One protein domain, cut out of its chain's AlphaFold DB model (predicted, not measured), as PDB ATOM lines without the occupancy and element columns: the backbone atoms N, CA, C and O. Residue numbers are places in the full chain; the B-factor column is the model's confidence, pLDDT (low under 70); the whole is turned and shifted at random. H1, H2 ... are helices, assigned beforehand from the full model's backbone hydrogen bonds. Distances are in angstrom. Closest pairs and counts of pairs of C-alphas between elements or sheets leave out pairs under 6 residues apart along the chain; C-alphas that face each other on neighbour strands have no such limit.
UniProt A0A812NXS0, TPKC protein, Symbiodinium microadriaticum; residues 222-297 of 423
ATOM      1  N   THR A 222      25.678 -52.255  26.881       66.81
ATOM      2  CA  THR A 222      26.317 -53.566  26.657       66.81
ATOM      3  C   THR A 222      27.653 -53.685  27.394       66.81
ATOM      4  O   THR A 222      28.329 -52.686  27.649       66.81
ATOM      5  N   VAL A 223      28.089 -54.919  27.684       66.50
ATOM      6  CA  VAL A 223      29.382 -55.193  28.348       66.50
ATOM      7  C   VAL A 223      30.557 -54.615  27.553       66.50
ATOM      8  O   VAL A 223      31.440 -53.980  28.120       66.50
ATOM      9  N   ALA A 224      30.546 -54.750  26.223       63.12
ATOM     10  CA  ALA A 224      31.585 -54.188  25.358       63.12
ATOM     11  C   ALA A 224      31.666 -52.654  25.448       63.12
ATOM     12  O   ALA A 224      32.756 -52.081  25.399       63.12
ATOM     13  N   ARG A 225      30.522 -51.976  25.605       67.38
ATOM     14  CA  ARG A 225      30.463 -50.520  25.766       67.38
ATOM     15  C   ARG A 225      31.003 -50.088  27.124       67.38
ATOM     16  O   ARG A 225      31.785 -49.144  27.186       67.38
ATOM     17  N   LEU A 226      30.648 -50.822  28.174       72.69
ATOM     18  CA  LEU A 226      31.162 -50.592  29.519       72.69
ATOM     19  C   LEU A 226      32.690 -50.787  29.572       72.69
ATOM     20  O   LEU A 226      33.387 -49.973  30.166       72.69
ATOM     21  N   LEU A 227      33.234 -51.775  28.852       71.50
ATOM     22  CA  LEU A 227      34.684 -51.970  28.708       71.50
ATOM     23  C   LEU A 227      35.385 -50.836  27.935       71.50
ATOM     24  O   LEU A 227      36.507 -50.472  28.280       71.50
ATOM     25  N   LYS A 228      34.754 -50.258  26.903       74.62
ATOM     26  CA  LYS A 228      35.305 -49.081  26.198       74.62
ATOM     27  C   LYS A 228      35.339 -47.848  27.099       74.62
ATOM     28  O   LYS A 228      36.362 -47.174  27.167       74.62
ATOM     29  N   MET A 229      34.240 -47.583  27.803       78.12
ATOM     30  CA  MET A 229      34.163 -46.498  28.783       78.12
ATOM     31  C   MET A 229      35.180 -46.699  29.911       78.12
ATOM     32  O   MET A 229      35.809 -45.735  30.326       78.12
ATOM     33  N   ARG A 230      35.412 -47.947  30.341       78.62
ATOM     34  CA  ARG A 230      36.458 -48.291  31.314       78.62
ATOM     35  C   ARG A 230      37.848 -47.925  30.808       78.62
ATOM     36  O   ARG A 230      38.557 -47.225  31.511       78.62
ATOM     37  N   LYS A 231      38.230 -48.350  29.600       81.44
ATOM     38  CA  LYS A 231      39.544 -47.996  29.028       81.44
ATOM     39  C   LYS A 231      39.746 -46.481  28.953       81.44
ATOM     40  O   LYS A 231      40.830 -45.990  29.233       81.44
ATOM     41  N   PHE A 232      38.691 -45.749  28.607       83.75
ATOM     42  CA  PHE A 232      38.711 -44.290  28.603       83.75
ATOM     43  C   PHE A 232      38.838 -43.698  30.017       83.75
ATOM     44  O   PHE A 232      39.617 -42.774  30.231       83.75
ATOM     45  N   ALA A 233      38.110 -44.234  30.997       83.44
ATOM     46  CA  ALA A 233      38.233 -43.820  32.390       83.44
ATOM     47  C   ALA A 233      39.647 -44.101  32.927       83.44
ATOM     48  O   ALA A 233      40.235 -43.226  33.553       83.44
ATOM     49  N   GLU A 234      40.229 -45.266  32.628       81.56
ATOM     50  CA  GLU A 234      41.624 -45.599  32.948       81.56
ATOM     51  C   GLU A 234      42.597 -44.589  32.322       81.56
ATOM     52  O   GLU A 234      43.533 -44.151  32.989       81.56
ATOM     53  N   GLU A 235      42.346 -44.147  31.086       84.50
ATOM     54  CA  GLU A 235      43.134 -43.094  30.443       84.50
ATOM     55  C   GLU A 235      43.029 -41.755  31.197       84.50
ATOM     56  O   GLU A 235      44.063 -41.158  31.508       84.50
ATOM     57  N   LEU A 236      41.822 -41.317  31.583       83.62
ATOM     58  CA  LEU A 236      41.624 -40.114  32.410       83.62
ATOM     59  C   LEU A 236      42.374 -40.192  33.749       83.62
ATOM     60  O   LEU A 236      43.007 -39.216  34.161       83.62
ATOM     61  N   HIS A 237      42.327 -41.352  34.409       82.19
ATOM     62  CA  HIS A 237      43.010 -41.593  35.681       82.19
ATOM     63  C   HIS A 237      44.530 -41.591  35.508       82.19
ATOM     64  O   HIS A 237      45.232 -40.940  36.276       82.19
ATOM     65  N   SER A 238      45.045 -42.263  34.476       82.06
ATOM     66  CA  SER A 238      46.486 -42.334  34.199       82.06
ATOM     67  C   SER A 238      47.108 -40.965  33.912       82.06
ATOM     68  O   SER A 238      48.270 -40.731  34.232       82.06
ATOM     69  N   ARG A 239      46.318 -40.041  33.352       82.81
ATOM     70  CA  ARG A 239      46.715 -38.653  33.095       82.81
ATOM     71  C   ARG A 239      46.518 -37.728  34.307       82.81
ATOM     72  O   ARG A 239      46.855 -36.549  34.219       82.81
ATOM     73  N   GLY A 240      45.974 -38.226  35.421       79.88
ATOM     74  CA  GLY A 240      45.728 -37.441  36.636       79.88
ATOM     75  C   GLY A 240      44.697 -36.323  36.447       79.88
ATOM     76  O   GLY A 240      44.821 -35.265  37.055       79.88
ATOM     77  N   LEU A 241      43.709 -36.524  35.568       78.50
ATOM     78  CA  LEU A 241      42.721 -35.496  35.193       78.50
ATOM     79  C   LEU A 241      41.487 -35.458  36.102       78.50
ATOM     80  O   LEU A 241      40.537 -34.725  35.821       78.50
ATOM     81  N   LEU A 242      41.495 -36.266  37.158       74.12
ATOM     82  CA  LEU A 242      40.430 -36.390  38.141       74.12
ATOM     83  C   LEU A 242      40.958 -35.988  39.515       74.12
ATOM     84  O   LEU A 242      42.156 -36.071  39.787       74.12
ATOM     85  N   ASP A 243      40.058 -35.543  40.382       71.19
ATOM     86  CA  ASP A 243      40.404 -35.191  41.749       71.19
ATOM     87  C   ASP A 243      40.755 -36.433  42.594       71.19
ATOM     88  O   ASP A 243      40.432 -37.580  42.268       71.19
ATOM     89  N   LYS A 244      41.410 -36.198  43.736       69.88
ATOM     90  CA  LYS A 244      41.892 -37.263  44.632       69.88
ATOM     91  C   LYS A 244      40.761 -38.105  45.220       69.88
ATOM     92  O   LYS A 244      40.988 -39.264  45.577       69.88
ATOM     93  N   LYS A 245      39.561 -37.539  45.371       71.19
ATOM     94  CA  LYS A 245      38.406 -38.260  45.901       71.19
ATOM     95  C   LYS A 245      37.884 -39.225  44.844       71.19
ATOM     96  O   LYS A 245      37.756 -40.405  45.175       71.19
ATOM     97  N   ALA A 246      37.698 -38.772  43.607       67.69
ATOM     98  CA  ALA A 246      37.352 -39.621  42.469       67.69
ATOM     99  C   ALA A 246      38.379 -40.750  42.275       67.69
ATOM    100  O   ALA A 246      38.004 -41.918  42.179       67.69
ATOM    101  N   GLU A 247      39.674 -40.438  42.363       69.25
ATOM    102  CA  GLU A 247      40.740 -41.440  42.268       69.25
ATOM    103  C   GLU A 247      40.689 -42.461  43.424       69.25
ATOM    104  O   GLU A 247      40.878 -43.666  43.234       69.25
ATOM    105  N   SER A 248      40.388 -42.002  44.644       69.69
ATOM    106  CA  SER A 248      40.234 -42.882  45.806       69.69
ATOM    107  C   SER A 248      38.987 -43.766  45.718       69.69
ATOM    108  O   SER A 248      39.021 -44.914  46.162       69.69
ATOM    109  N   GLU A 249      37.892 -43.257  45.148       69.06
ATOM    110  CA  GLU A 249      36.656 -44.005  44.922       69.06
ATOM    111  C   GLU A 249      36.859 -45.066  43.840       69.06
ATOM    112  O   GLU A 249      36.486 -46.221  44.055       69.06
ATOM    113  N   PHE A 250      37.546 -44.726  42.748       68.06
ATOM    114  CA  PHE A 250      37.939 -45.674  41.706       68.06
ATOM    115  C   PHE A 250      38.776 -46.832  42.270       68.06
ATOM    116  O   PHE A 250      38.466 -48.000  42.035       68.06
ATOM    117  N   ARG A 251      39.780 -46.529  43.108       69.25
ATOM    118  CA  ARG A 251      40.614 -47.553  43.766       69.25
ATOM    119  C   ARG A 251      39.847 -48.410  44.784       69.25
ATOM    120  O   ARG A 251      40.213 -49.565  44.985       69.25
ATOM    121  N   LYS A 252      38.814 -47.870  45.445       67.31
ATOM    122  CA  LYS A 252      38.052 -48.565  46.507       67.31
ATOM    123  C   LYS A 252      36.902 -49.426  45.993       67.31
ATOM    124  O   LYS A 252      36.649 -50.485  46.557       67.31
ATOM    125  N   LEU A 253      36.163 -48.956  44.989       59.25
ATOM    126  CA  LEU A 253      34.943 -49.619  44.513       59.25
ATOM    127  C   LEU A 253      35.201 -50.713  43.469       59.25
ATOM    128  O   LEU A 253      34.283 -51.476  43.168       59.25
ATOM    129  N   GLY A 254      36.437 -50.837  42.982       55.84
ATOM    130  CA  GLY A 254      36.835 -51.890  42.055       55.84
ATOM    131  C   GLY A 254      36.231 -51.747  40.651       55.84
ATOM    132  O   GLY A 254      35.364 -50.918  40.382       55.84
ATOM    133  N   GLU A 255      36.719 -52.601  39.753       56.72
ATOM    134  CA  GLU A 255      36.746 -52.506  38.283       56.72
ATOM    135  C   GLU A 255      35.412 -52.406  37.495       56.72
ATOM    136  O   GLU A 255      35.394 -52.601  36.273       56.72
ATOM    137  N   HIS A 256      34.273 -52.159  38.144       60.28
ATOM    138  CA  HIS A 256      32.942 -52.361  37.548       60.28
ATOM    139  C   HIS A 256      32.029 -51.129  37.557       60.28
ATOM    140  O   HIS A 256      30.821 -51.264  37.350       60.28
ATOM    141  N   ARG A 257      32.562 -49.925  37.790       71.06
ATOM    142  CA  ARG A 257      31.775 -48.680  37.805       71.06
ATOM    143  C   ARG A 257      32.394 -47.609  36.915       71.06
ATOM    144  O   ARG A 257      33.601 -47.586  36.723       71.06
ATOM    145  N   ILE A 258      31.531 -46.745  36.391       76.19
ATOM    146  CA  ILE A 258      31.887 -45.524  35.663       76.19
ATOM    147  C   ILE A 258      31.116 -44.386  36.328       76.19
ATOM    148  O   ILE A 258      29.904 -44.513  36.544       76.19
ATOM    149  N   SER A 259      31.803 -43.306  36.686       78.12
ATOM    150  CA  SER A 259      31.169 -42.131  37.290       78.12
ATOM    151  C   SER A 259      30.374 -41.325  36.255       78.12
ATOM    152  O   SER A 259      30.597 -41.421  35.048       78.12
ATOM    153  N   GLN A 260      29.434 -40.493  36.713       79.81
ATOM    154  CA  GLN A 260      28.680 -39.609  35.816       79.81
ATOM    155  C   GLN A 260      29.615 -38.682  35.020       79.81
ATOM    156  O   GLN A 260      29.377 -38.443  33.839       79.81
ATOM    157  N   PHE A 261      30.690 -38.196  35.648       80.44
ATOM    158  CA  PHE A 261      31.680 -37.340  35.003       80.44
ATOM    159  C   PHE A 261      32.474 -38.090  33.927       80.44
ATOM    160  O   PHE A 261      32.528 -37.632  32.788       80.44
ATOM    161  N   GLU A 262      32.999 -39.280  34.240       83.56
ATOM    162  CA  GLU A 262      33.689 -40.136  33.261       83.56
ATOM    163  C   GLU A 262      32.794 -40.460  32.066       83.56
ATOM    164  O   GLU A 262      33.235 -40.400  30.921       83.56
ATOM    165  N   PHE A 263      31.519 -40.757  32.322       83.00
ATOM    166  CA  PHE A 263      30.534 -41.014  31.282       83.00
ATOM    167  C   PHE A 263      30.270 -39.778  30.409       83.00
ATOM    168  O   PHE A 263      30.201 -39.894  29.184       83.00
ATOM    169  N   CYS A 264      30.155 -38.590  31.009       81.19
ATOM    170  CA  CYS A 264      30.000 -37.335  30.276       81.19
ATOM    171  C   CYS A 264      31.237 -37.014  29.426       81.19
ATOM    172  O   CYS A 264      31.086 -36.745  28.236       81.19
ATOM    173  N   CYS A 265      32.446 -37.094  29.990       84.44
ATOM    174  CA  CYS A 265      33.697 -36.902  29.251       84.44
ATOM    175  C   CYS A 265      33.833 -37.913  28.113       84.44
ATOM    176  O   CYS A 265      34.151 -37.528  26.990       84.44
ATOM    177  N   PHE A 266      33.511 -39.181  28.377       81.38
ATOM    178  CA  PHE A 266      33.501 -40.226  27.362       81.38
ATOM    179  C   PHE A 266      32.571 -39.846  26.212       81.38
ATOM    180  O   PHE A 266      32.980 -39.893  25.058       81.38
ATOM    181  N   LEU A 267      31.340 -39.416  26.501       78.25
ATOM    182  CA  LEU A 267      30.406 -39.009  25.457       78.25
ATOM    183  C   LEU A 267      30.876 -37.772  24.695       78.25
ATOM    184  O   LEU A 267      30.761 -37.755  23.474       78.25
ATOM    185  N   LEU A 268      31.395 -36.751  25.364       79.12
ATOM    186  CA  LEU A 268      31.825 -35.525  24.692       79.12
ATOM    187  C   LEU A 268      33.031 -35.775  23.777       79.12
ATOM    188  O   LEU A 268      33.024 -35.310  22.637       79.12
ATOM    189  N   VAL A 269      34.008 -36.562  24.235       77.81
ATOM    190  CA  VAL A 269      35.188 -36.927  23.439       77.81
ATOM    191  C   VAL A 269      34.817 -37.859  22.291       77.81
ATOM    192  O   VAL A 269      35.229 -37.640  21.157       77.81
ATOM    193  N   GLN A 270      33.986 -38.871  22.543       71.69
ATOM    194  CA  GLN A 270      33.559 -39.813  21.503       71.69
ATOM    195  C   GLN A 270      32.637 -39.183  20.450       71.69
ATOM    196  O   GLN A 270      32.569 -39.682  19.330       71.69
ATOM    197  N   ASN A 271      31.909 -38.110  20.784       68.38
ATOM    198  CA  ASN A 271      31.155 -37.323  19.802       68.38
ATOM    199  C   ASN A 271      32.021 -36.236  19.128       68.38
ATOM    200  O   ASN A 271      31.473 -35.428  18.386       68.38
ATOM    201  N   GLU A 272      33.339 -36.209  19.371       64.94
ATOM    202  CA  GLU A 272      34.290 -35.222  18.828       64.94
ATOM    203  C   GLU A 272      33.925 -33.759  19.143       64.94
ATOM    204  O   GLU A 272      34.337 -32.833  18.448       64.94
ATOM    205  N   ILE A 273      33.150 -33.534  20.207       72.44
ATOM    206  CA  ILE A 273      32.748 -32.188  20.642       72.44
ATOM    207  C   ILE A 273      33.911 -31.500  21.350       72.44
ATOM    208  O   ILE A 273      34.087 -30.289  21.226       72.44
ATOM    209  N   ILE A 274      34.695 -32.284  22.087       76.81
ATOM    210  CA  ILE A 274      35.931 -31.861  22.738       76.81
ATOM    211  C   ILE A 274      37.007 -32.910  22.458       76.81
ATOM    212  O   ILE A 274      36.712 -34.103  22.389       76.81
ATOM    213  N   SER A 275      38.254 -32.488  22.296       80.06
ATOM    214  CA  SER A 275      39.389 -33.409  22.212       80.06
ATOM    215  C   SER A 275      39.848 -33.854  23.607       80.06
ATOM    216  O   SER A 275      39.497 -33.244  24.619       80.06
ATOM    217  N   MET A 276      40.666 -34.909  23.680       80.19
ATOM    218  CA  MET A 276      41.297 -35.302  24.949       80.19
ATOM    219  C   MET A 276      42.205 -34.208  25.516       80.19
ATOM    220  O   MET A 276      42.273 -34.045  26.732       80.19
ATOM    221  N   ASP A 277      42.847 -33.428  24.650       81.62
ATOM    222  CA  ASP A 277      43.707 -32.316  25.058       81.62
ATOM    223  C   ASP A 277      42.880 -31.165  25.661       81.62
ATOM    224  O   ASP A 277      43.312 -30.507  26.612       81.62
ATOM    225  N   ASP A 278      41.653 -30.963  25.165       84.44
ATOM    226  CA  ASP A 278      40.704 -30.004  25.742       84.44
ATOM    227  C   ASP A 278      40.251 -30.457  27.134       84.44
ATOM    228  O   ASP A 278      40.253 -29.653  28.069       84.44
ATOM    229  N   VAL A 279      39.914 -31.744  27.299       85.50
ATOM    230  CA  VAL A 279      39.578 -32.322  28.614       85.50
ATOM    231  C   VAL A 279      40.741 -32.133  29.581       85.50
ATOM    232  O   VAL A 279      40.537 -31.675  30.702       85.50
ATOM    233  N   GLU A 280      41.963 -32.418  29.142       84.88
ATOM    234  CA  GLU A 280      43.166 -32.250  29.949       84.88
ATOM    235  C   GLU A 280      43.387 -30.794  30.372       84.88
ATOM    236  O   GLU A 280      43.650 -30.520  31.544       84.88
ATOM    237  N   THR A 281      43.225 -29.855  29.443       84.44
ATOM    238  CA  THR A 281      43.359 -28.421  29.718       84.44
ATOM    239  C   THR A 281      42.305 -27.949  30.721       84.44
ATOM    240  O   THR A 281      42.632 -27.260  31.689       84.44
ATOM    241  N   ILE A 282      41.043 -28.345  30.532       84.88
ATOM    242  CA  ILE A 282      39.931 -27.966  31.412       84.88
ATOM    243  C   ILE A 282      40.109 -28.578  32.805       84.88
ATOM    244  O   ILE A 282      39.998 -27.860  33.801       84.88
ATOM    245  N   SER A 283      40.439 -29.868  32.890       85.00
ATOM    246  CA  SER A 283      40.690 -30.550  34.163       85.00
ATOM    247  C   SER A 283      41.866 -29.929  34.912       85.00
ATOM    248  O   SER A 283      41.757 -29.662  36.106       85.00
ATOM    249  N   LYS A 284      42.975 -29.619  34.228       83.25
ATOM    250  CA  LYS A 284      44.121 -28.935  34.849       83.25
ATOM    251  C   LYS A 284      43.748 -27.550  35.373       83.25
ATOM    252  O   LYS A 284      44.166 -27.198  36.471       83.25
ATOM    253  N   ASN A 285      42.941 -26.790  34.631       83.88
ATOM    254  CA  ASN A 285      42.443 -25.495  35.094       83.88
ATOM    255  C   ASN A 285      41.579 -25.646  36.352       83.88
ATOM    256  O   ASN A 285      41.747 -24.885  37.299       83.88
ATOM    257  N   PHE A 286      40.692 -26.643  36.391       83.88
ATOM    258  CA  PHE A 286      39.881 -26.927  37.572       83.88
ATOM    259  C   PHE A 286      40.748 -27.291  38.783       83.88
ATOM    260  O   PHE A 286      40.590 -26.698  39.844       83.88
ATOM    261  N   LEU A 287      41.711 -28.200  38.615       78.56
ATOM    262  CA  LEU A 287      42.608 -28.640  39.691       78.56
ATOM    263  C   LEU A 287      43.502 -27.510  40.227       78.56
ATOM    264  O   LEU A 287      43.878 -27.532  41.393       78.56
ATOM    265  N   GLN A 288      43.842 -26.516  39.400       77.88
ATOM    266  CA  GLN A 288      44.548 -25.314  39.862       77.88
ATOM    267  C   GLN A 288      43.670 -24.409  40.728       77.88
ATOM    268  O   GLN A 288      44.191 -23.711  41.599       77.88
ATOM    269  N   LEU A 289      42.363 -24.397  40.469       77.75
ATOM    270  CA  LEU A 289      41.398 -23.598  41.214       77.75
ATOM    271  C   LEU A 289      40.919 -24.318  42.480       77.75
ATOM    272  O   LEU A 289      40.642 -23.647  43.468       77.75
ATOM    273  N   ASP A 290      40.849 -25.652  42.488       77.75
ATOM    274  CA  ASP A 290      40.474 -26.446  43.665       77.75
ATOM    275  C   ASP A 290      41.659 -26.590  44.628       77.75
ATOM    276  O   ASP A 290      42.333 -27.620  44.716       77.75
ATOM    277  N   LEU A 291      41.906 -25.523  45.384       70.81
ATOM    278  CA  LEU A 291      42.970 -25.467  46.386       70.81
ATOM    279  C   LEU A 291      42.742 -26.449  47.540       70.81
ATOM    280  O   LEU A 291      43.697 -26.854  48.212       70.81
ATOM    281  N   SER A 292      41.489 -26.826  47.789       67.06
ATOM    282  CA  SER A 292      41.138 -27.802  48.813       67.06
ATOM    283  C   SER A 292      41.347 -29.254  48.378       67.06
ATOM    284  O   SER A 292      41.548 -30.116  49.239       67.06
ATOM    285  N   GLY A 293      41.365 -29.512  47.068       69.19
ATOM    286  CA  GLY A 293      41.506 -30.839  46.474       69.19
ATOM    287  C   GLY A 293      40.348 -31.774  46.817       69.19
ATOM    288  O   GLY A 293      40.558 -32.988  46.890       69.19
ATOM    289  N   ASP A 294      39.168 -31.216  47.113       70.31
ATOM    290  CA  ASP A 294      37.971 -31.964  47.509       70.31
ATOM    291  C   ASP A 294      37.043 -32.304  46.329       70.31
ATOM    292  O   ASP A 294      36.044 -33.009  46.516       70.31
ATOM    293  N   GLY A 295      37.418 -31.876  45.116       70.56
ATOM    294  CA  GLY A 295      36.670 -32.096  43.882       70.56
ATOM    295  C   GLY A 295      35.548 -31.079  43.670       70.56
ATOM    296  O   GLY A 295      34.721 -31.263  42.776       70.56
ATOM    297  N   ALA A 296      35.487 -30.013  44.473       76.12
ATOM    298  CA  ALA A 296      34.520 -28.934  44.337       76.12
ATOM    299  C   ALA A 296      35.191 -27.561  44.476       76.12
ATOM    300  O   ALA A 296      36.073 -27.347  45.299       76.12
ATOM    301  N   LEU A 297      34.730 -26.595  43.679       75.06
ATOM    302  CA  LEU A 297      35.153 -25.203  43.812       75.06
ATOM    303  C   LEU A 297      34.216 -24.481  44.766       75.06
ATOM    304  O   LEU A 297      33.053 -24.223  44.446       75.06
TER     305      LEU A 297
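Overview. This is residues 222 to 297 of the 423 residues of the protein "TPKC protein" of Symbiodinium microadriaticum (UniProt A0A812NXS0). The longest helix, H1, and H3 make a T: H3 meets H1 with its first part, near Glu 262, and runs off from it at nearly a right angle, while H2 folds back from the last part of H1 in a V of 40 degrees and H4 folds back from the last part of H3 in a second V of 36 degrees. It is a loosely joined set in which only H1 and H3 touch. The printed part has 76 residues with four named helices, H1 to H4 in order, and no named strand; the class is all helix. The whole is compact, with a radius of gyration of the C-alphas of 12.4 A and spans of 38 by 31 by 18 A.

Along the chain. H1, residues 223 to 238, begins with C-alpha 223 at (29.382, -55.193, 28.348) and is 22.2 A long. H3 holds residues 260 to 270, 15.1 A. H2 holds residues 244 to 253, 14.2 A. H4, residues 276 to 289, is 20.0 A long and ends with C-alpha 289 at (41.398, -23.598, 41.214).

Arrangement. H1 touches H3 with residues 229 to 236 alone; the closest C-alphas, of Ala 233 and Glu 262, are 5.9 A apart, and the lines are about perpendicular, at 83 degrees. H1 and H2 are close but not clearly touching, with the closest C-alphas, of His 237 and Glu 247, 7.0 A apart; they run opposite ways at a steep tilt of 40 degrees. H3 and H4 are close but not clearly touching, with the closest C-alphas, of Val 269 and Met 276, 6.5 A apart; they run opposite ways at a tilt of 36 degrees, only just steep. H1 and H4 are near each other, with 5 pairs of C-alphas within 10 A. H2 is apart from H3 and from H4. In H1, H2, H3 and H4 every O i to N i+4 pair is within hydrogen-bond range.

Size, cuts and confidence. The two C-alphas farthest apart, of Thr 222 and Leu 291, are 38.2 A apart. The printed part has no cut and no long link. Mean pLDDT of the printed part is 75.6; 20 residues are under 70, among them 222 to 225 and 246 to 256.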